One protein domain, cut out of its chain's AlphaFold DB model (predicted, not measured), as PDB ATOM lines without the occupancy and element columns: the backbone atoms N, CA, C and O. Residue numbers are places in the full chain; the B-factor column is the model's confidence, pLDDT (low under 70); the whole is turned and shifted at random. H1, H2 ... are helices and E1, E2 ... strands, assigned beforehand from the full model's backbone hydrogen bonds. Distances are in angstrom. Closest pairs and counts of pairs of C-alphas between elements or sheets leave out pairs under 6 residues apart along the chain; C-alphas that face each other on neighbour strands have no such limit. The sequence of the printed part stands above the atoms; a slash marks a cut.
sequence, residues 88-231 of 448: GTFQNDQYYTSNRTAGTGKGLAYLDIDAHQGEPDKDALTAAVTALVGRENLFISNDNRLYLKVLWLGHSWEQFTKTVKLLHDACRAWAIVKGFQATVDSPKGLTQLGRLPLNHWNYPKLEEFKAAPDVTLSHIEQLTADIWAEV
ATOM      1  N   GLY A  88     152.354 173.613 132.300       81.12
ATOM      2  CA  GLY A  88     151.239 173.735 133.241       81.12
ATOM      3  C   GLY A  88     149.861 173.724 132.581       81.12
ATOM      4  O   GLY A  88     148.906 173.283 133.203       81.12
ATOM      5  N   THR A  89     149.752 174.117 131.306       82.69
ATOM      6  CA  THR A  89     148.482 173.997 130.568       82.69
ATOM      7  C   THR A  89     148.094 172.558 130.231       82.69
ATOM      8  O   THR A  89     146.940 172.310 129.896       82.69
ATOM      9  N   PHE A  90     149.043 171.616 130.298       76.88
ATOM     10  CA  PHE A  90     148.823 170.191 130.018       76.88
ATOM     11  C   PHE A  90     149.040 169.281 131.237       76.88
ATOM     12  O   PHE A  90     148.693 168.105 131.176       76.88
ATOM     13  N   GLN A  91     149.668 169.775 132.308       73.19
ATOM     14  CA  GLN A  91     150.053 168.992 133.485       73.19
ATOM     15  C   GLN A  91     149.608 169.691 134.767       73.19
ATOM     16  O   GLN A  91     149.798 170.895 134.920       73.19
ATOM     17  N   ASN A  92     149.071 168.911 135.704       61.00
ATOM     18  CA  ASN A  92     148.209 169.423 136.770       61.00
ATOM     19  C   ASN A  92     148.913 170.046 137.993       61.00
ATOM     20  O   ASN A  92     148.235 170.489 138.916       61.00
ATOM     21  N   ASP A  93     150.247 170.132 137.998       68.12
ATOM     22  CA  ASP A  93     151.017 170.422 139.216       68.12
ATOM     23  C   ASP A  93     152.185 171.386 138.974       68.12
ATOM     24  O   ASP A  93     153.360 171.040 139.116       68.12
ATOM     25  N   GLN A  94     151.872 172.624 138.590       77.50
ATOM     26  CA  GLN A  94     152.834 173.721 138.709       77.50
ATOM     27  C   GLN A  94     152.532 174.510 139.976       77.50
ATOM     28  O   GLN A  94     151.375 174.802 140.264       77.50
ATOM     29  N   TYR A  95     153.574 174.870 140.715       81.81
ATOM     30  CA  TYR A  95     153.451 175.556 141.994       81.81
ATOM     31  C   TYR A  95     154.106 176.935 141.950       81.81
ATOM     32  O   TYR A  95     155.003 177.184 141.144       81.81
ATOM     33  N   TYR A  96     153.671 177.818 142.840       81.81
ATOM     34  CA  TYR A  96     154.202 179.165 143.000       81.81
ATOM     35  C   TYR A  96     154.248 179.551 144.477       81.81
ATOM     36  O   TYR A  96     153.653 178.892 145.330       81.81
ATOM     37  N   THR A  97     154.914 180.660 144.778       80.31
ATOM     38  CA  THR A  97     154.615 181.401 146.005       80.31
ATOM     39  C   THR A  97     154.207 182.815 145.656       80.31
ATOM     40  O   THR A  97     154.559 183.325 144.590       80.31
ATOM     41  N   SER A  98     153.441 183.437 146.542       83.31
ATOM     42  CA  SER A  98     153.062 184.834 146.377       83.31
ATOM     43  C   SER A  98     154.297 185.735 146.286       83.31
ATOM     44  O   SER A  98     155.303 185.503 146.960       83.31
ATOM     45  N   ASN A  99     154.214 186.760 145.439       82.94
ATOM     46  CA  ASN A  99     155.296 187.708 145.222       82.94
ATOM     47  C   ASN A  99     155.635 188.436 146.529       82.94
ATOM     48  O   ASN A  99     154.799 189.131 147.095       82.94
ATOM     49  N   ARG A 100     156.876 188.268 146.999       82.31
ATOM     50  CA  ARG A 100     157.383 188.892 148.234       82.31
ATOM     51  C   ARG A 100     157.961 190.282 148.012       82.31
ATOM     52  O   ARG A 100     158.287 190.986 148.965       82.31
ATOM     53  N   THR A 101     158.164 190.660 146.757       73.12
ATOM     54  CA  THR A 101     158.837 191.901 146.404       73.12
ATOM     55  C   THR A 101     157.858 193.054 146.557       73.12
ATOM     56  O   THR A 101     156.941 193.215 145.754       73.12
ATOM     57  N   ALA A 102     158.100 193.906 147.555       60.88
ATOM     58  CA  ALA A 102     157.280 195.084 147.849       60.88
ATOM     59  C   ALA A 102     157.077 196.025 146.644       60.88
ATOM     60  O   ALA A 102     156.122 196.793 146.624       60.88
ATOM     61  N   GLY A 103     157.939 195.948 145.622       70.56
ATOM     62  CA  GLY A 103     157.873 196.787 144.425       70.56
ATOM     63  C   GLY A 103     156.583 196.657 143.607       70.56
ATOM     64  O   GLY A 103     156.213 197.622 142.947       70.56
ATOM     65  N   THR A 104     155.887 195.513 143.641       80.50
ATOM     66  CA  THR A 104     154.555 195.398 143.014       80.50
ATOM     67  C   THR A 104     153.425 195.582 144.017       80.50
ATOM     68  O   THR A 104     152.338 195.989 143.615       80.50
ATOM     69  N   GLY A 105     153.659 195.256 145.295       91.00
ATOM     70  CA  GLY A 105     152.622 195.229 146.328       91.00
ATOM     71  C   GLY A 105     151.458 194.302 145.973       91.00
ATOM     72  O   GLY A 105     150.339 194.561 146.399       91.00
ATOM     73  N   LYS A 106     151.684 193.275 145.143       95.00
ATOM     74  CA  LYS A 106     150.651 192.341 144.675       95.00
ATOM     75  C   LYS A 106     150.988 190.906 145.069       95.00
ATOM     76  O   LYS A 106     152.155 190.540 145.110       95.00
ATOM     77  N   GLY A 107     149.983 190.100 145.389       93.25
ATOM     78  CA  GLY A 107     150.123 188.697 145.794       93.25
ATOM     79  C   GLY A 107     148.979 187.848 145.249       93.25
ATOM     80  O   GLY A 107     147.907 188.374 144.966       93.25
ATOM     81  N   LEU A 108     149.192 186.546 145.075       93.62
ATOM     82  CA  LEU A 108     148.136 185.599 144.705       93.62
ATOM     83  C   LEU A 108     147.891 184.665 145.892       93.62
ATOM     84  O   LEU A 108     148.739 183.833 146.224       93.62
ATOM     85  N   ALA A 109     146.757 184.829 146.562       93.25
ATOM     86  CA  ALA A 109     146.337 183.944 147.637       93.25
ATOM     87  C   ALA A 109     145.490 182.803 147.062       93.25
ATOM     88  O   ALA A 109     144.630 183.027 146.213       93.25
ATOM     89  N   TYR A 110     145.761 181.579 147.510       92.75
ATOM     90  CA  TYR A 110     145.065 180.365 147.092       92.75
ATOM     91  C   TYR A 110     144.218 179.847 148.255       92.75
ATOM     92  O   TYR A 110     144.789 179.504 149.291       92.75
ATOM     93  N   LEU A 111     142.894 179.796 148.073       93.31
ATOM     94  CA  LEU A 111     141.972 179.164 149.020       93.31
ATOM     95  C   LEU A 111     141.845 177.686 148.621       93.31
ATOM     96  O   LEU A 111     141.145 177.357 147.658       93.31
ATOM     97  N   ASP A 112     142.575 176.808 149.309       92.00
ATOM     98  CA  ASP A 112     142.614 175.382 148.977       92.00
ATOM     99  C   ASP A 112     141.399 174.673 149.577       92.00
ATOM    100  O   ASP A 112     141.321 174.476 150.788       92.00
ATOM    101  N   ILE A 113     140.421 174.328 148.737       93.31
ATOM    102  CA  ILE A 113     139.299 173.483 149.155       93.31
ATOM    103  C   ILE A 113     139.749 172.031 149.021       93.31
ATOM    104  O   ILE A 113     139.743 171.459 147.920       93.31
ATOM    105  N   ASP A 114     140.169 171.457 150.144       86.75
ATOM    106  CA  ASP A 114     140.699 170.104 150.190       86.75
ATOM    107  C   ASP A 114     139.618 169.097 150.591       86.75
ATOM    108  O   ASP A 114     138.803 169.325 151.490       86.75
ATOM    109  N   ALA A 115     139.653 167.974 149.885       82.50
ATOM    110  CA  ALA A 115     138.854 166.791 150.131       82.50
ATOM    111  C   ALA A 115     139.829 165.608 150.150       82.50
ATOM    112  O   ALA A 115     140.048 164.926 149.141       82.50
ATOM    113  N   HIS A 116     140.497 165.430 151.289       73.81
ATOM    114  CA  HIS A 116     141.558 164.446 151.466       73.81
ATOM    115  C   HIS A 116     141.062 162.993 151.387       73.81
ATOM    116  O   HIS A 116     141.877 162.083 151.214       73.81
ATOM    117  N   GLN A 117     139.756 162.756 151.520       72.06
ATOM    118  CA  GLN A 117     139.148 161.428 151.607       72.06
ATOM    119  C   GLN A 117     137.979 161.228 150.633       72.06
ATOM    120  O   GLN A 117     137.217 160.274 150.775       72.06
ATOM    121  N   GLY A 118     137.855 162.084 149.613       74.19
ATOM    122  CA  GLY A 118     136.725 162.022 148.685       74.19
ATOM    123  C   GLY A 118     135.422 162.483 149.336       74.19
ATOM    124  O   GLY A 118     134.359 161.955 149.021       74.19
ATOM    125  N   GLU A 119     135.526 163.445 150.254       83.38
ATOM    126  CA  GLU A 119     134.408 164.091 150.923       83.38
ATOM    127  C   GLU A 119     133.397 164.567 149.860       83.38
ATOM    128  O   GLU A 119     133.771 165.273 148.912       83.38
ATOM    129  N   PRO A 120     132.122 164.151 149.964       88.69
ATOM    130  CA  PRO A 120     131.147 164.300 148.884       88.69
ATOM    131  C   PRO A 120     130.711 165.753 148.663       88.69
ATOM    132  O   PRO A 120     130.064 166.061 147.665       88.69
ATOM    133  N   ASP A 121     131.044 166.649 149.589       94.44
ATOM    134  CA  ASP A 121     130.556 168.021 149.642       94.44
ATOM    135  C   ASP A 121     131.581 169.060 149.172       94.44
ATOM    136  O   ASP A 121     131.327 170.256 149.298       94.44
ATOM    137  N   LYS A 122     132.705 168.646 148.568       93.69
ATOM    138  CA  LYS A 122     133.730 169.569 148.047       93.69
ATOM    139  C   LYS A 122     133.155 170.651 147.130       93.69
ATOM    140  O   LYS A 122     133.495 171.829 147.267       93.69
ATOM    141  N   ASP A 123     132.307 170.266 146.179       94.44
ATOM    142  CA  ASP A 123     131.719 171.206 145.220       94.44
ATOM    143  C   ASP A 123     130.725 172.149 145.909       94.44
ATOM    144  O   ASP A 123     130.708 173.350 145.628       94.44
ATOM    145  N   ALA A 124     129.955 171.629 146.871       96.12
ATOM    146  CA  ALA A 124     129.048 172.426 147.689       96.12
ATOM    147  C   ALA A 124     129.820 173.437 148.551       96.12
ATOM    148  O   ALA A 124     129.469 174.617 148.562       96.12
ATOM    149  N   LEU A 125     130.915 173.014 149.193       96.25
ATOM    150  CA  LEU A 125     131.802 173.895 149.949       96.25
ATOM    151  C   LEU A 125     132.458 174.939 149.040       96.25
ATOM    152  O   LEU A 125     132.547 176.106 149.405       96.25
ATOM    153  N   THR A 126     132.876 174.558 147.833       96.56
ATOM    154  CA  THR A 126     133.468 175.492 146.865       96.56
ATOM    155  C   THR A 126     132.471 176.583 146.465       96.56
ATOM    156  O   THR A 126     132.817 177.767 146.474       96.56
ATOM    157  N   ALA A 127     131.223 176.214 146.158       97.44
ATOM    158  CA  ALA A 127     130.160 177.170 145.847       97.44
ATOM    159  C   ALA A 127     129.831 178.070 147.049       97.44
ATOM    160  O   ALA A 127     129.689 179.284 146.902       97.44
ATOM    161  N   ALA A 128     129.782 177.483 148.242       97.44
ATOM    162  CA  ALA A 128     129.525 178.177 149.493       97.44
ATOM    163  C   ALA A 128     130.620 179.201 149.838       97.44
ATOM    164  O   ALA A 128     130.311 180.363 150.086       97.44
ATOM    165  N   VAL A 129     131.899 178.818 149.763       97.25
ATOM    166  CA  VAL A 129     133.041 179.728 149.963       97.25
ATOM    167  C   VAL A 129     133.080 180.804 148.878       97.25
ATOM    168  O   VAL A 129     133.396 181.955 149.167       97.25
ATOM    169  N   THR A 130     132.709 180.469 147.639       97.88
ATOM    170  CA  THR A 130     132.596 181.457 146.555       97.88
ATOM    171  C   THR A 130     131.549 182.524 146.871       97.88
ATOM    172  O   THR A 130     131.808 183.707 146.664       97.88
ATOM    173  N   ALA A 131     130.383 182.126 147.384       97.88
ATOM    174  CA  ALA A 131     129.344 183.062 147.804       97.88
ATOM    175  C   ALA A 131     129.782 183.887 149.024       97.88
ATOM    176  O   ALA A 131     129.575 185.096 149.042       97.88
ATOM    177  N   LEU A 132     130.438 183.246 149.996       97.12
ATOM    178  CA  LEU A 132     130.915 183.868 151.232       97.12
ATOM    179  C   LEU A 132     131.962 184.963 150.982       97.12
ATOM    180  O   LEU A 132     131.905 186.028 151.584       97.12
ATOM    181  N   VAL A 133     132.924 184.705 150.093       96.75
ATOM    182  CA  VAL A 133     134.007 185.651 149.764       96.75
ATOM    183  C   VAL A 133     133.567 186.686 148.714       96.75
ATOM    184  O   VAL A 133     134.205 187.731 148.561       96.75
ATOM    185  N   GLY A 134     132.478 186.418 147.993       97.69
ATOM    186  CA  GLY A 134     132.017 187.201 146.849       97.69
ATOM    187  C   GLY A 134     132.680 186.739 145.550       97.69
ATOM    188  O   GLY A 134     133.905 186.779 145.392       97.69
ATOM    189  N   ARG A 135     131.866 186.299 144.582       97.62
ATOM    190  CA  ARG A 135     132.332 185.772 143.284       97.62
ATOM    191  C   ARG A 135     133.153 186.799 142.507       97.62
ATOM    192  O   ARG A 135     134.063 186.418 141.770       97.62
ATOM    193  N   GLU A 136     132.813 188.071 142.644       97.38
ATOM    194  CA  GLU A 136     133.475 189.208 142.017       97.38
ATOM    195  C   GLU A 136     134.887 189.446 142.558       97.38
ATOM    196  O   GLU A 136     135.732 189.940 141.820       97.38
ATOM    197  N   ASN A 137     135.170 189.034 143.795       97.50
ATOM    198  CA  ASN A 137     136.491 189.166 144.411       97.50
ATOM    199  C   ASN A 137     137.438 188.030 143.998       97.50
ATOM    200  O   ASN A 137     138.653 188.132 144.164       97.50
ATOM    201  N   LEU A 138     136.889 186.939 143.459       97.56
ATOM    202  CA  LEU A 138     137.616 185.712 143.170       97.56
ATOM    203  C   LEU A 138     137.938 185.560 141.686       97.56
ATOM    204  O   LEU A 138     137.093 185.715 140.802       97.56
ATOM    205  N   PHE A 139     139.152 185.095 141.425       97.69
ATOM    206  CA  PHE A 139     139.451 184.369 140.207       97.69
ATOM    207  C   PHE A 139     139.260 182.868 140.464       97.69
ATOM    208  O   PHE A 139     139.931 182.285 141.313       97.69
ATOM    209  N   ILE A 140     138.362 182.232 139.715       96.81
ATOM    210  CA  ILE A 140     138.110 180.789 139.805       96.81
ATOM    211  C   ILE A 140     138.790 180.141 138.613       96.81
ATOM    212  O   ILE A 140     138.499 180.512 137.490       96.81
ATOM    213  N   SER A 141     139.700 179.199 138.810       94.62
ATOM    214  CA  SER A 141     140.354 178.462 137.709       94.62
ATOM    215  C   SER A 141     139.425 177.433 137.037       94.62
ATOM    216  O   SER A 141     138.292 177.241 137.462       94.62
ATOM    217  N   ASN A 142     139.878 176.767 135.966       91.75
ATOM    218  CA  ASN A 142     139.045 175.785 135.252       91.75
ATOM    219  C   ASN A 142     138.760 174.507 136.057       91.75
ATOM    220  O   ASN A 142     137.823 173.789 135.734       91.75
ATOM    221  N   ASP A 143     139.563 174.209 137.078       90.31
ATOM    222  CA  ASP A 143     139.361 173.095 138.005       90.31
ATOM    223  C   ASP A 143     138.735 173.553 139.331       90.31
ATOM    224  O   ASP A 143     138.964 172.942 140.374       90.31
ATOM    225  N   ASN A 144     137.960 174.644 139.292       93.12
ATOM    226  CA  ASN A 144     137.211 175.216 140.415       93.12
ATOM    227  C   ASN A 144     138.057 175.623 141.633       93.12
ATOM    228  O   ASN A 144     137.523 175.863 142.711       93.12
ATOM    229  N   ARG A 145     139.378 175.769 141.478       92.94
ATOM    230  CA  ARG A 145     140.225 176.350 142.531       92.94
ATOM    231  C   ARG A 145     140.018 177.854 142.626       92.94
ATOM    232  O   ARG A 145     139.933 178.524 141.591       92.94
ATOM    233  N   LEU A 146     140.003 178.360 143.854       96.06
ATOM    234  CA  LEU A 146     139.670 179.740 144.185       96.06
ATOM    235  C   LEU A 146     140.938 180.547 144.495       96.06
ATOM    236  O   LEU A 146     141.766 180.138 145.312       96.06
ATOM    237  N   TYR A 147     141.083 181.706 143.856       96.00
ATOM    238  CA  TYR A 147     142.231 182.590 144.034       96.00
ATOM    239  C   TYR A 147     141.792 184.026 144.296       96.00
ATOM    240  O   TYR A 147     140.894 184.541 143.632       96.00
ATOM    241  N   LEU A 148     142.501 184.692 145.201       96.62
ATOM    242  CA  LEU A 148     142.406 186.130 145.431       96.62
ATOM    243  C   LEU A 148     143.657 186.802 144.873       96.62
ATOM    244  O   LEU A 148     144.782 186.473 145.262       96.62
ATOM    245  N   LYS A 149     143.468 187.769 143.976       97.25
ATOM    246  CA  LYS A 149     144.523 188.712 143.603       97.25
ATOM    247  C   LYS A 149     144.542 189.789 144.674       97.25
ATOM    248  O   LYS A 149     143.556 190.487 144.851       97.25
ATOM    249  N   VAL A 150     145.624 189.884 145.430       96.88
ATOM    250  CA  VAL A 150     145.697 190.728 146.624       96.88
ATOM    251  C   VAL A 150     146.601 191.920 146.369       96.88
ATOM    252  O   VAL A 150     147.756 191.739 145.986       96.88
ATOM    253  N   LEU A 151     146.106 193.124 146.639       97.25
ATOM    254  CA  LEU A 151     146.889 194.350 146.716       97.25
ATOM    255  C   LEU A 151     147.258 194.622 148.180       97.25
ATOM    256  O   LEU A 151     146.410 194.935 149.013       97.25
ATOM    257  N   TRP A 152     148.545 194.526 148.484       94.94
ATOM    258  CA  TRP A 152     149.140 194.775 149.796       94.94
ATOM    259  C   TRP A 152     150.143 195.939 149.765       94.94
ATOM    260  O   TRP A 152     151.031 196.040 150.609       94.94
ATOM    261  N   LEU A 153     150.009 196.841 148.787       93.00
ATOM    262  CA  LEU A 153     150.824 198.048 148.688       93.00
ATOM    263  C   LEU A 153     150.719 198.881 149.976       93.00
ATOM    264  O   LEU A 153     149.622 199.150 150.455       93.00
ATOM    265  N   GLY A 154     151.862 199.291 150.528       92.00
ATOM    266  CA  GLY A 154     151.925 200.031 151.795       92.00
ATOM    267  C   GLY A 154     151.945 199.154 153.053       92.00
ATOM    268  O   GLY A 154     152.105 199.684 154.148       92.00
ATOM    269  N   HIS A 155     151.855 197.830 152.910       93.12
ATOM    270  CA  HIS A 155     151.953 196.875 154.012       93.12
ATOM    271  C   HIS A 155     153.224 196.027 153.911       93.12
ATOM    272  O   HIS A 155     153.847 195.914 152.853       93.12
ATOM    273  N   SER A 156     153.623 195.414 155.025       91.62
ATOM    274  CA  SER A 156     154.713 194.442 155.035       91.62
ATOM    275  C   SER A 156     154.251 193.079 154.512       91.62
ATOM    276  O   SER A 156     153.067 192.730 154.548       91.62
ATOM    277  N   TRP A 157     155.206 192.264 154.070       87.31
ATOM    278  CA  TRP A 157     154.939 190.878 153.689       87.31
ATOM    279  C   TRP A 157     154.359 190.064 154.860       87.31
ATOM    280  O   TRP A 157     153.460 189.243 154.683       87.31
ATOM    281  N   GLU A 158     154.823 190.308 156.084       87.50
ATOM    282  CA  GLU A 158     154.298 189.680 157.300       87.50
ATOM    283  C   GLU A 158     152.827 190.039 157.530       87.50
ATOM    284  O   GLU A 158     152.042 189.168 157.900       87.50
ATOM    285  N   GLN A 159     152.431 191.289 157.268       91.12
ATOM    286  CA  GLN A 159     151.029 191.704 157.349       91.12
ATOM    287  C   GLN A 159     150.188 190.989 156.289       91.12
ATOM    288  O   GLN A 159     149.205 190.345 156.646       91.12
ATOM    289  N   PHE A 160     150.624 190.998 155.023       92.56
ATOM    290  CA  PHE A 160     149.960 190.247 153.952       92.56
ATOM    291  C   PHE A 160     149.765 188.774 154.330       92.56
ATOM    292  O   PHE A 160     148.659 188.236 154.238       92.56
ATOM    293  N   THR A 161     150.830 188.125 154.811       89.44
ATOM    294  CA  THR A 161     150.773 186.698 155.127       89.44
ATOM    295  C   THR A 161     149.878 186.374 156.316       89.44
ATOM    296  O   THR A 161     149.149 185.381 156.286       89.44
ATOM    297  N   LYS A 162     149.899 187.219 157.348       89.25
ATOM    298  CA  LYS A 162     149.022 187.096 158.512       89.25
ATOM    299  C   LYS A 162     147.554 187.274 158.124       89.25
ATOM    300  O   LYS A 162     146.738 186.444 158.508       89.25
ATOM    301  N   THR A 163     147.230 188.314 157.359       93.69
ATOM    302  CA  THR A 163     145.851 188.648 156.979       93.69
ATOM    303  C   THR A 163     145.216 187.551 156.126       93.69
ATOM    304  O   THR A 163     144.133 187.077 156.448       93.69
ATOM    305  N   VAL A 164     145.916 187.049 155.104       93.69
ATOM    306  CA  VAL A 164     145.404 185.933 154.288       93.69
ATOM    307  C   VAL A 164     145.271 184.643 155.106       93.69
ATOM    308  O   VAL A 164     144.304 183.907 154.935       93.69
ATOM    309  N   LYS A 165     146.198 184.367 156.035       90.50
ATOM    310  CA  LYS A 165     146.062 183.206 156.927       90.50
ATOM    311  C   LYS A 165     144.802 183.315 157.794       90.50
ATOM    312  O   LYS A 165     144.093 182.327 157.948       90.50
ATOM    313  N   LEU A 166     144.524 184.492 158.353       90.75
ATOM    314  CA  LEU A 166     143.321 184.714 159.158       90.75
ATOM    315  C   LEU A 166     142.043 184.503 158.339       90.75
ATOM    316  O   LEU A 166     141.104 183.912 158.863       90.75
ATOM    317  N   LEU A 167     142.035 184.899 157.061       95.44
ATOM    318  CA  LEU A 167     140.933 184.587 156.148       95.44
ATOM    319  C   LEU A 167     140.756 183.070 155.975       95.44
ATOM    320  O   LEU A 167     139.640 182.572 156.085       95.44
ATOM    321  N   HIS A 168     141.840 182.319 155.746       94.06
ATOM    322  CA  HIS A 168     141.768 180.854 155.634       94.06
ATOM    323  C   HIS A 168     141.208 180.216 156.912       94.06
ATOM    324  O   HIS A 168     140.313 179.374 156.842       94.06
ATOM    325  N   ASP A 169     141.709 180.639 158.075       90.38
ATOM    326  CA  ASP A 169     141.251 180.142 159.374       90.38
ATOM    327  C   ASP A 169     139.757 180.448 159.594       90.38
ATOM    328  O   ASP A 169     139.024 179.591 160.089       90.38
ATOM    329  N   ALA A 170     139.295 181.635 159.181       94.31
ATOM    330  CA  ALA A 170     137.892 182.038 159.256       94.31
ATOM    331  C   ALA A 170     137.006 181.177 158.345       94.31
ATOM    332  O   ALA A 170     136.033 180.595 158.821       94.31
ATOM    333  N   CYS A 171     137.368 181.019 157.066       96.12
ATOM    334  CA  CYS A 171     136.638 180.166 156.123       96.12
ATOM    335  C   CYS A 171     136.579 178.707 156.597       96.12
ATOM    336  O   CYS A 171     135.547 178.051 156.462       96.12
ATOM    337  N   ARG A 172     137.662 178.195 157.193       94.38
ATOM    338  CA  ARG A 172     137.697 176.850 157.777       94.38
ATOM    339  C   ARG A 172     136.747 176.717 158.962       94.38
ATOM    340  O   ARG A 172     135.988 175.754 159.027       94.38
ATOM    341  N   ALA A 173     136.792 177.655 159.906       89.69
ATOM    342  CA  ALA A 173     135.899 177.646 161.062       89.69
ATOM    343  C   ALA A 173     134.429 177.768 160.637       89.69
ATOM    344  O   ALA A 173     133.575 177.074 161.186       89.69
ATOM    345  N   TRP A 174     134.162 178.597 159.628       96.69
ATOM    346  CA  TRP A 174     132.859 178.740 158.994       96.69
ATOM    347  C   TRP A 174     132.369 177.433 158.372       96.69
ATOM    348  O   TRP A 174     131.264 176.991 158.677       96.69
ATOM    349  N   ALA A 175     133.209 176.758 157.584       95.38
ATOM    350  CA  ALA A 175     132.860 175.479 156.974       95.38
ATOM    351  C   ALA A 175     132.453 174.437 158.036       95.38
ATOM    352  O   ALA A 175     131.430 173.771 157.891       95.38
ATOM    353  N   ILE A 176     133.195 174.380 159.148       90.81
ATOM    354  CA  ILE A 176     132.907 173.480 160.275       90.81
ATOM    355  C   ILE A 176     131.544 173.789 160.906       90.81
ATOM    356  O   ILE A 176     130.749 172.873 161.100       90.81
ATOM    357  N   VAL A 177     131.233 175.055 161.220       91.44
ATOM    358  CA  VAL A 177     129.934 175.390 161.848       91.44
ATOM    359  C   VAL A 177     128.748 175.220 160.898       91.44
ATOM    360  O   VAL A 177     127.620 175.072 161.357       91.44
ATOM    361  N   LYS A 178     128.985 175.217 159.581       95.12
ATOM    362  CA  LYS A 178     127.978 174.890 158.563       95.12
ATOM    363  C   LYS A 178     127.839 173.388 158.304       95.12
ATOM    364  O   LYS A 178     126.961 173.001 157.538       95.12
ATOM    365  N   GLY A 179     128.659 172.557 158.948       92.88
ATOM    366  CA  GLY A 179     128.591 171.102 158.841       92.88
ATOM    367  C   GLY A 179     129.207 170.532 157.563       92.88
ATOM    368  O   GLY A 179     128.854 169.417 157.184       92.88
ATOM    369  N   PHE A 180     130.102 171.267 156.895       94.56
ATOM    370  CA  PHE A 180     130.870 170.706 155.783       94.56
ATOM    371  C   PHE A 180     131.929 169.716 156.299       94.56
ATOM    372  O   PHE A 180     132.579 169.960 157.319       94.56
ATOM    373  N   GLN A 181     132.105 168.608 155.581       89.12
ATOM    374  CA  GLN A 181     133.142 167.599 155.809       89.12
ATOM    375  C   GLN A 181     134.449 167.988 155.119       89.12
ATOM    376  O   GLN A 181     135.521 167.880 155.719       89.12
ATOM    377  N   ALA A 182     134.366 168.470 153.874       90.50
ATOM    378  CA  ALA A 182     135.494 169.098 153.203       90.50
ATOM    379  C   ALA A 182     135.986 170.322 153.996       90.50
ATOM    380  O   ALA A 182     135.250 170.940 154.769       90.50
ATOM    381  N   THR A 183     137.252 170.698 153.800       92.25
ATOM    382  CA  THR A 183     137.856 171.795 154.567       92.25
ATOM    383  C   THR A 183     138.477 172.848 153.669       92.25
ATOM    384  O   THR A 183     138.916 172.572 152.555       92.25
ATOM    385  N   VAL A 184     138.526 174.078 154.178       91.81
ATOM    386  CA  VAL A 184     139.376 175.126 153.614       91.81
ATOM    387  C   VAL A 184     140.729 175.002 154.298       91.81
ATOM    388  O   VAL A 184     140.845 175.304 155.489       91.81
ATOM    389  N   ASP A 185     141.735 174.509 153.582       86.69
ATOM    390  CA  ASP A 185     143.089 174.449 154.113       86.69
ATOM    391  C   ASP A 185     143.870 175.703 153.734       86.69
ATOM    392  O   ASP A 185     143.722 176.303 152.666       86.69
ATOM    393  N   SER A 186     144.751 176.093 154.647       72.94
ATOM    394  CA  SER A 186     145.830 176.983 154.288       72.94
ATOM    395  C   SER A 186     146.995 176.114 153.847       72.94
ATOM    396  O   SER A 186     147.442 175.300 154.659       72.94
ATOM    397  N   PRO A 187     147.627 176.359 152.680       65.94
ATOM    398  CA  PRO A 187     149.001 175.899 152.506       65.94
ATOM    399  C   PRO A 187     149.773 176.339 153.761       65.94
ATOM    400  O   PRO A 187     149.595 177.476 154.213       65.94
ATOM    401  N   LYS A 188     150.492 175.421 154.425       57.44
ATOM    402  CA  LYS A 188     151.034 175.602 155.786       57.44
ATOM    403  C   LYS A 188     152.042 176.762 155.792       57.44
ATOM    404  O   LYS A 188     153.245 176.568 155.621       57.44
ATOM    405  N   GLY A 189     151.520 177.973 155.983       54.84
ATOM    406  CA  GLY A 189     152.181 179.254 155.727       54.84
ATOM    407  C   GLY A 189     152.135 179.669 154.249       54.84
ATOM    408  O   GLY A 189     152.352 178.856 153.362       54.84
ATOM    409  N   LEU A 190     151.968 180.964 153.954       52.38
ATOM    410  CA  LEU A 190     152.044 181.516 152.582       52.38
ATOM    411  C   LEU A 190     153.454 181.504 151.962       52.38
ATOM    412  O   LEU A 190     153.678 181.961 150.842       52.38
ATOM    413  N   THR A 191     154.425 180.969 152.698       53.19
ATOM    414  CA  THR A 191     155.718 180.551 152.160       53.19
ATOM    415  C   THR A 191     155.663 179.169 151.504       53.19
ATOM    416  O   THR A 191     156.637 178.782 150.858       53.19
ATOM    417  N   GLN A 192     154.573 178.417 151.694       60.38
ATOM    418  CA  GLN A 192     154.282 177.187 150.971       60.38
ATOM    419  C   GLN A 192     153.627 177.463 149.619       60.38
ATOM    420  O   GLN A 192     153.359 178.590 149.213       60.38
ATOM    421  N   LEU A 193     153.486 176.372 148.889       68.25
ATOM    422  CA  LEU A 193     153.355 176.312 147.456       68.25
ATOM    423  C   LEU A 193     151.884 176.347 147.079       68.25
ATOM    424  O   LEU A 193     151.192 175.345 147.226       68.25
ATOM    425  N   GLY A 194     151.417 177.488 146.580       77.25
ATOM    426  CA  GLY A 194     150.128 177.544 145.902       77.25
ATOM    427  C   GLY A 194     150.225 176.813 144.565       77.25
ATOM    428  O   GLY A 194     151.292 176.788 143.948       77.25
ATOM    429  N   ARG A 195     149.130 176.216 144.090       86.12
ATOM    430  CA  ARG A 195     149.081 175.653 142.733       86.12
ATOM    431  C   ARG A 195     148.765 176.749 141.728       86.12
ATOM    432  O   ARG A 195     147.869 177.545 141.951       86.12
ATOM    433  N   LEU A 196     149.488 176.811 140.617       88.88
ATOM    434  CA  LEU A 196     149.160 177.749 139.550       88.88
ATOM    435  C   LEU A 196     147.823 177.356 138.904       88.88
ATOM    436  O   LEU A 196     147.585 176.166 138.681       88.88
ATOM    437  N   PRO A 197     146.983 178.328 138.511       91.69
ATOM    438  CA  PRO A 197     145.659 178.057 137.961       91.69
ATOM    439  C   PRO A 197     145.678 177.592 136.494       91.69
ATOM    440  O   PRO A 197     144.762 177.887 135.741       91.69
ATOM    441  N   LEU A 198     146.729 176.905 136.044       90.88
ATOM    442  CA  LEU A 198     146.995 176.691 134.618       90.88
ATOM    443  C   LEU A 198     146.268 175.489 134.003       90.88
ATOM    444  O   LEU A 198     146.396 175.277 132.798       90.88
ATOM    445  N   ASN A 199     145.511 174.704 134.769       88.12
ATOM    446  CA  ASN A 199     144.836 173.542 134.197       88.12
ATOM    447  C   ASN A 199     143.835 173.971 133.103       88.12
ATOM    448  O   ASN A 199     143.027 174.879 133.301       88.12
ATOM    449  N   HIS A 200     143.921 173.353 131.922       88.50
ATOM    450  CA  HIS A 200     143.132 173.700 130.728       88.50
ATOM    451  C   HIS A 200     143.169 175.196 130.333       88.50
ATOM    452  O   HIS A 200     142.216 175.724 129.757       88.50
ATOM    453  N   TRP A 201     144.260 175.903 130.654       92.44
ATOM    454  CA  TRP A 201     144.378 177.348 130.445       92.44
ATOM    455  C   TRP A 201     144.293 177.762 128.971       92.44
ATOM    456  O   TRP A 201     144.903 177.148 128.094       92.44
ATOM    457  N   ASN A 202     143.565 178.845 128.709       94.50
ATOM    458  CA  ASN A 202     143.286 179.378 127.376       94.50
ATOM    459  C   ASN A 202     143.140 180.914 127.425       94.50
ATOM    460  O   ASN A 202     143.208 181.512 128.498       94.50
ATOM    461  N   TYR A 203     142.967 181.561 126.267       96.62
ATOM    462  CA  TYR A 203     142.841 183.024 126.185       96.62
ATOM    463  C   TYR A 203     141.638 183.588 126.959       96.62
ATOM    464  O   TYR A 203     141.856 184.507 127.741       96.62
ATOM    465  N   PRO A 204     140.410 183.042 126.836       97.31
ATOM    466  CA  PRO A 204     139.291 183.479 127.673       97.31
ATOM    467  C   PRO A 204     139.622 183.472 129.168       97.31
ATOM    468  O   PRO A 204     139.331 184.436 129.872       97.31
ATOM    469  N   LYS A 205     140.305 182.423 129.646       96.31
ATOM    470  CA  LYS A 205     140.676 182.313 131.058       96.31
ATOM    471  C   LYS A 205     141.755 183.305 131.482       96.31
ATOM    472  O   LYS A 205     141.713 183.828 132.593       96.31
ATOM    473  N   LEU A 206     142.703 183.583 130.590       96.88
ATOM    474  CA  LEU A 206     143.694 184.633 130.788       96.88
ATOM    475  C   LEU A 206     143.034 186.012 130.911       96.88
ATOM    476  O   LEU A 206     143.407 186.780 131.796       96.88
ATOM    477  N   GLU A 207     142.056 186.323 130.060       97.81
ATOM    478  CA  GLU A 207     141.326 187.591 130.137       97.81
ATOM    479  C   GLU A 207     140.464 187.678 131.402       97.81
ATOM    480  O   GLU A 207     140.470 188.715 132.058       97.81
ATOM    481  N   GLU A 208     139.831 186.580 131.830       97.50
ATOM    482  CA  GLU A 208     139.147 186.518 133.131       97.50
ATOM    483  C   GLU A 208     140.118 186.800 134.291       97.50
ATOM    484  O   GLU A 208     139.810 187.590 135.180       97.50
ATOM    485  N   PHE A 209     141.325 186.223 134.269       97.50
ATOM    486  CA  PHE A 209     142.346 186.490 135.289       97.50
ATOM    487  C   PHE A 209     142.804 187.955 135.298       97.50
ATOM    488  O   PHE A 209     143.007 188.552 136.361       97.50
ATOM    489  N   LYS A 210     142.987 188.555 134.116       97.25
ATOM    490  CA  LYS A 210     143.344 189.974 133.989       97.25
ATOM    491  C   LYS A 210     142.224 190.873 134.519       97.25
ATOM    492  O   LYS A 210     142.537 191.829 135.224       97.25
ATOM    493  N   ALA A 211     140.968 190.538 134.220       97.56
ATOM    494  CA  ALA A 211     139.781 191.298 134.608       97.56
ATOM    495  C   ALA A 211     139.401 191.154 136.090       97.56
ATOM    496  O   ALA A 211     138.809 192.078 136.642       97.56
ATOM    497  N   ALA A 212     139.744 190.036 136.739       97.44
ATOM    498  CA  ALA A 212     139.501 189.846 138.169       97.44
ATOM    499  C   ALA A 212     140.143 190.991 138.985       97.44
ATOM    500  O   ALA A 212     141.304 191.333 138.723       97.44
ATOM    501  N   PRO A 213     139.429 191.599 139.945       97.75
ATOM    502  CA  PRO A 213     139.921 192.763 140.667       97.75
ATOM    503  C   PRO A 213     141.070 192.400 141.607       97.75
ATOM    504  O   PRO A 213     141.227 191.252 142.024       97.75
ATOM    505  N   ASP A 214     141.860 193.410 141.957       98.12
ATOM    506  CA  ASP A 214     142.800 193.303 143.065       98.12
ATOM    507  C   ASP A 214     142.081 193.670 144.369       98.12
ATOM    508  O   ASP A 214     141.585 194.786 144.525       98.12
ATOM    509  N   VAL A 215     142.043 192.739 145.313       97.81
ATOM    510  CA  VAL A 215     141.415 192.887 146.626       97.81
ATOM    511  C   VAL A 215     142.429 193.461 147.613       97.81
ATOM    512  O   VAL A 215     143.539 192.947 147.743       97.81
ATOM    513  N   THR A 216     142.078 194.534 148.319       97.94
ATOM    514  CA  THR A 216     142.983 195.160 149.295       97.94
ATOM    515  C   THR A 216     143.091 194.336 150.579       97.94
ATOM    516  O   THR A 216     142.194 193.559 150.912       97.94
ATOM    517  N   LEU A 217     144.168 194.525 151.351       96.38
ATOM    518  CA  LEU A 217     144.278 193.886 152.669       96.38
ATOM    519  C   LEU A 217     143.151 194.291 153.623       96.38
ATOM    520  O   LEU A 217     142.611 193.421 154.292       96.38
ATOM    521  N   SER A 218     142.736 195.559 153.625       97.19
ATOM    522  CA  SER A 218     141.606 196.018 154.443       97.19
ATOM    523  C   SER A 218     140.285 195.348 154.062       97.19
ATOM    524  O   SER A 218     139.494 195.018 154.938       97.19
ATOM    525  N   HIS A 219     140.060 195.084 152.771       97.94
ATOM    526  CA  HIS A 219     138.890 194.319 152.330       97.94
ATOM    527  C   HIS A 219     138.943 192.873 152.834       97.94
ATOM    528  O   HIS A 219     137.942 192.357 153.319       97.94
ATOM    529  N   ILE A 220     140.115 192.229 152.790       97.62
ATOM    530  CA  ILE A 220     140.291 190.878 153.350       97.62
ATOM    531  C   ILE A 220     140.071 190.875 154.868       97.62
ATOM    532  O   ILE A 220     139.459 189.943 155.386       97.62
ATOM    533  N   GLU A 221     140.546 191.892 155.586       96.75
ATOM    534  CA  GLU A 221     140.322 192.038 157.030       96.75
ATOM    535  C   GLU A 221     138.832 192.180 157.358       96.75
ATOM    536  O   GLU A 221     138.356 191.502 158.268       96.75
ATOM    537  N   GLN A 222     138.093 192.980 156.582       98.00
ATOM    538  CA  GLN A 222     136.645 193.122 156.735       98.00
ATOM    539  C   GLN A 222     135.919 191.799 156.468       98.00
ATOM    540  O   GLN A 222     135.189 191.332 157.338       98.00
ATOM    541  N   LEU A 223     136.198 191.137 155.335       97.81
ATOM    542  CA  LEU A 223     135.643 189.811 155.026       97.81
ATOM    543  C   LEU A 223     135.921 188.811 156.153       97.81
ATOM    544  O   LEU A 223     135.045 188.062 156.571       97.81
ATOM    545  N   THR A 224     137.147 188.811 156.674       96.94
ATOM    546  CA  THR A 224     137.548 187.932 157.777       96.94
ATOM    547  C   THR A 224     136.724 188.210 159.036       96.94
ATOM    548  O   THR A 224     136.284 187.270 159.698       96.94
ATOM    549  N   ALA A 225     136.507 189.483 159.377       96.00
ATOM    550  CA  ALA A 225     135.702 189.880 160.527       96.00
ATOM    551  C   ALA A 225     134.230 189.467 160.370       96.00
ATOM    552  O   ALA A 225     133.655 188.918 161.313       96.00
ATOM    553  N   ASP A 226     133.655 189.657 159.181       97.56
ATOM    554  CA  ASP A 226     132.267 189.295 158.877       97.56
ATOM    555  C   ASP A 226     132.050 187.778 158.994       97.56
ATOM    556  O   ASP A 226     131.108 187.324 159.650       97.56
ATOM    557  N   ILE A 227     132.980 186.978 158.460       97.44
ATOM    558  CA  ILE A 227     132.944 185.513 158.576       97.44
ATOM    559  C   ILE A 227     133.032 185.080 160.047       97.44
ATOM    560  O   ILE A 227     132.284 184.204 160.486       97.44
ATOM    561  N   TRP A 228     133.913 185.694 160.845       96.38
ATOM    562  CA  TRP A 228     134.011 185.383 162.275       96.38
ATOM    563  C   TRP A 228     132.762 185.771 163.063       96.38
ATOM    564  O   TRP A 228     132.397 185.054 163.998       96.38
ATOM    565  N   ALA A 229     132.099 186.870 162.700       95.56
ATOM    566  CA  ALA A 229     130.830 187.255 163.302       95.56
ATOM    567  C   ALA A 229     129.754 186.189 163.043       95.56
ATOM    568  O   ALA A 229     129.055 185.786 163.975       95.56
ATOM    569  N   GLU A 230     129.683 185.652 161.821       96.69
ATOM    570  CA  GLU A 230     128.766 184.557 161.488       96.69
ATOM    571  C   GLU A 230     129.107 183.262 162.245       96.69
ATOM    572  O   GLU A 230     128.219 182.607 162.794       96.69
ATOM    573  N   VAL A 231     130.397 182.912 162.343       93.12
ATOM    574  CA  VAL A 231     130.863 181.757 163.133       93.12
ATOM    575  C   VAL A 231     130.462 181.891 164.600       93.12
ATOM    576  O   VAL A 231     130.022 180.916 165.213       93.12
TER     577      VAL A 231
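This is residues 88 to 231 of the 448 residues of an uncharacterized protein of Frigoriglobus tundricola (UniProt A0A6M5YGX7). What would one see first? A four-stranded sheet, curled like part of a barrel, has helices H1, H2 and H4 on one face, two layers in all, with H2 and H4 side by side; H3 lies off the sheet, just before E5 in the chain. What is it built of? The printed part has 144 residues, with four named helices and five named strands in the order E1 E2 H1 E3 H2 E4 H3 E5 H4; the class is mixed, helices and strands. The sheet runs E4 E2 E3 E5 and is mixed. How large is it? It is compact, with a radius of gyration of the C-alphas of 14.6 A and spans of 41 by 37 by 26 A.

How is the strongly twisted sheet joined? E2, residues 106 to 114, is antiparallel to E3, residues 146 to 151, with N 109 and O 148 within hydrogen-bond range at 2.9 A. In staggered pairing, E2 residues 112 to 114 are antiparallel to E4, residues 183 to 185, with N 185 and O 112 at 2.8 A. E3 is parallel to E5, residues 214 to 216, with N 215 and O 149 at 2.8 A. Which helices are on it? H2, residues 157 to 177, is over E3 at a height of 6.1 A over the sheet, slantwise at 37 degrees on the local plane. H1, residues 122 to 133, is over E2 at a height of 9.0 A and only just along it, at 29 degrees on the local plane. H4, residues 217 to 231, touches H2, the closest C-alphas being those of Leu 167 and Thr 224, 5.0 A apart, at a shallow tilt of 23 degrees, the same way. How do crossovers run, and what is off the sheet? E3, H2, E4, with E2 between, and E4, H3, E5, with E2 and E3 between, are split strand-helix-strand units, two strands running the same way but not neighbours; both crossovers are right-handed, and H3 is residues 203 to 211, not on the sheet. E1, residues 95 to 98, pairs with no named strand, but its residues 95 to 96 pair antiparallel with residues 194 to 195. In H1, H2, H3 and H4 every O i to N i+4 pair is within hydrogen-bond range.

Where do the elements begin and end? E1 begins at C-alpha 95, (153.451, 175.556, 141.994), and H4 ends at C-alpha 231, (130.863, 181.757, 163.133). Which are longest? H2 measures 30.5 A, E2 25.0 A and H4 20.9 A.

Which links are long? Those from H1 to E3 and from E4 to H3, and the printed part has no cut. Where is confidence low? Residues 92 to 93, 102 and 187 to 193 have pLDDT under 70.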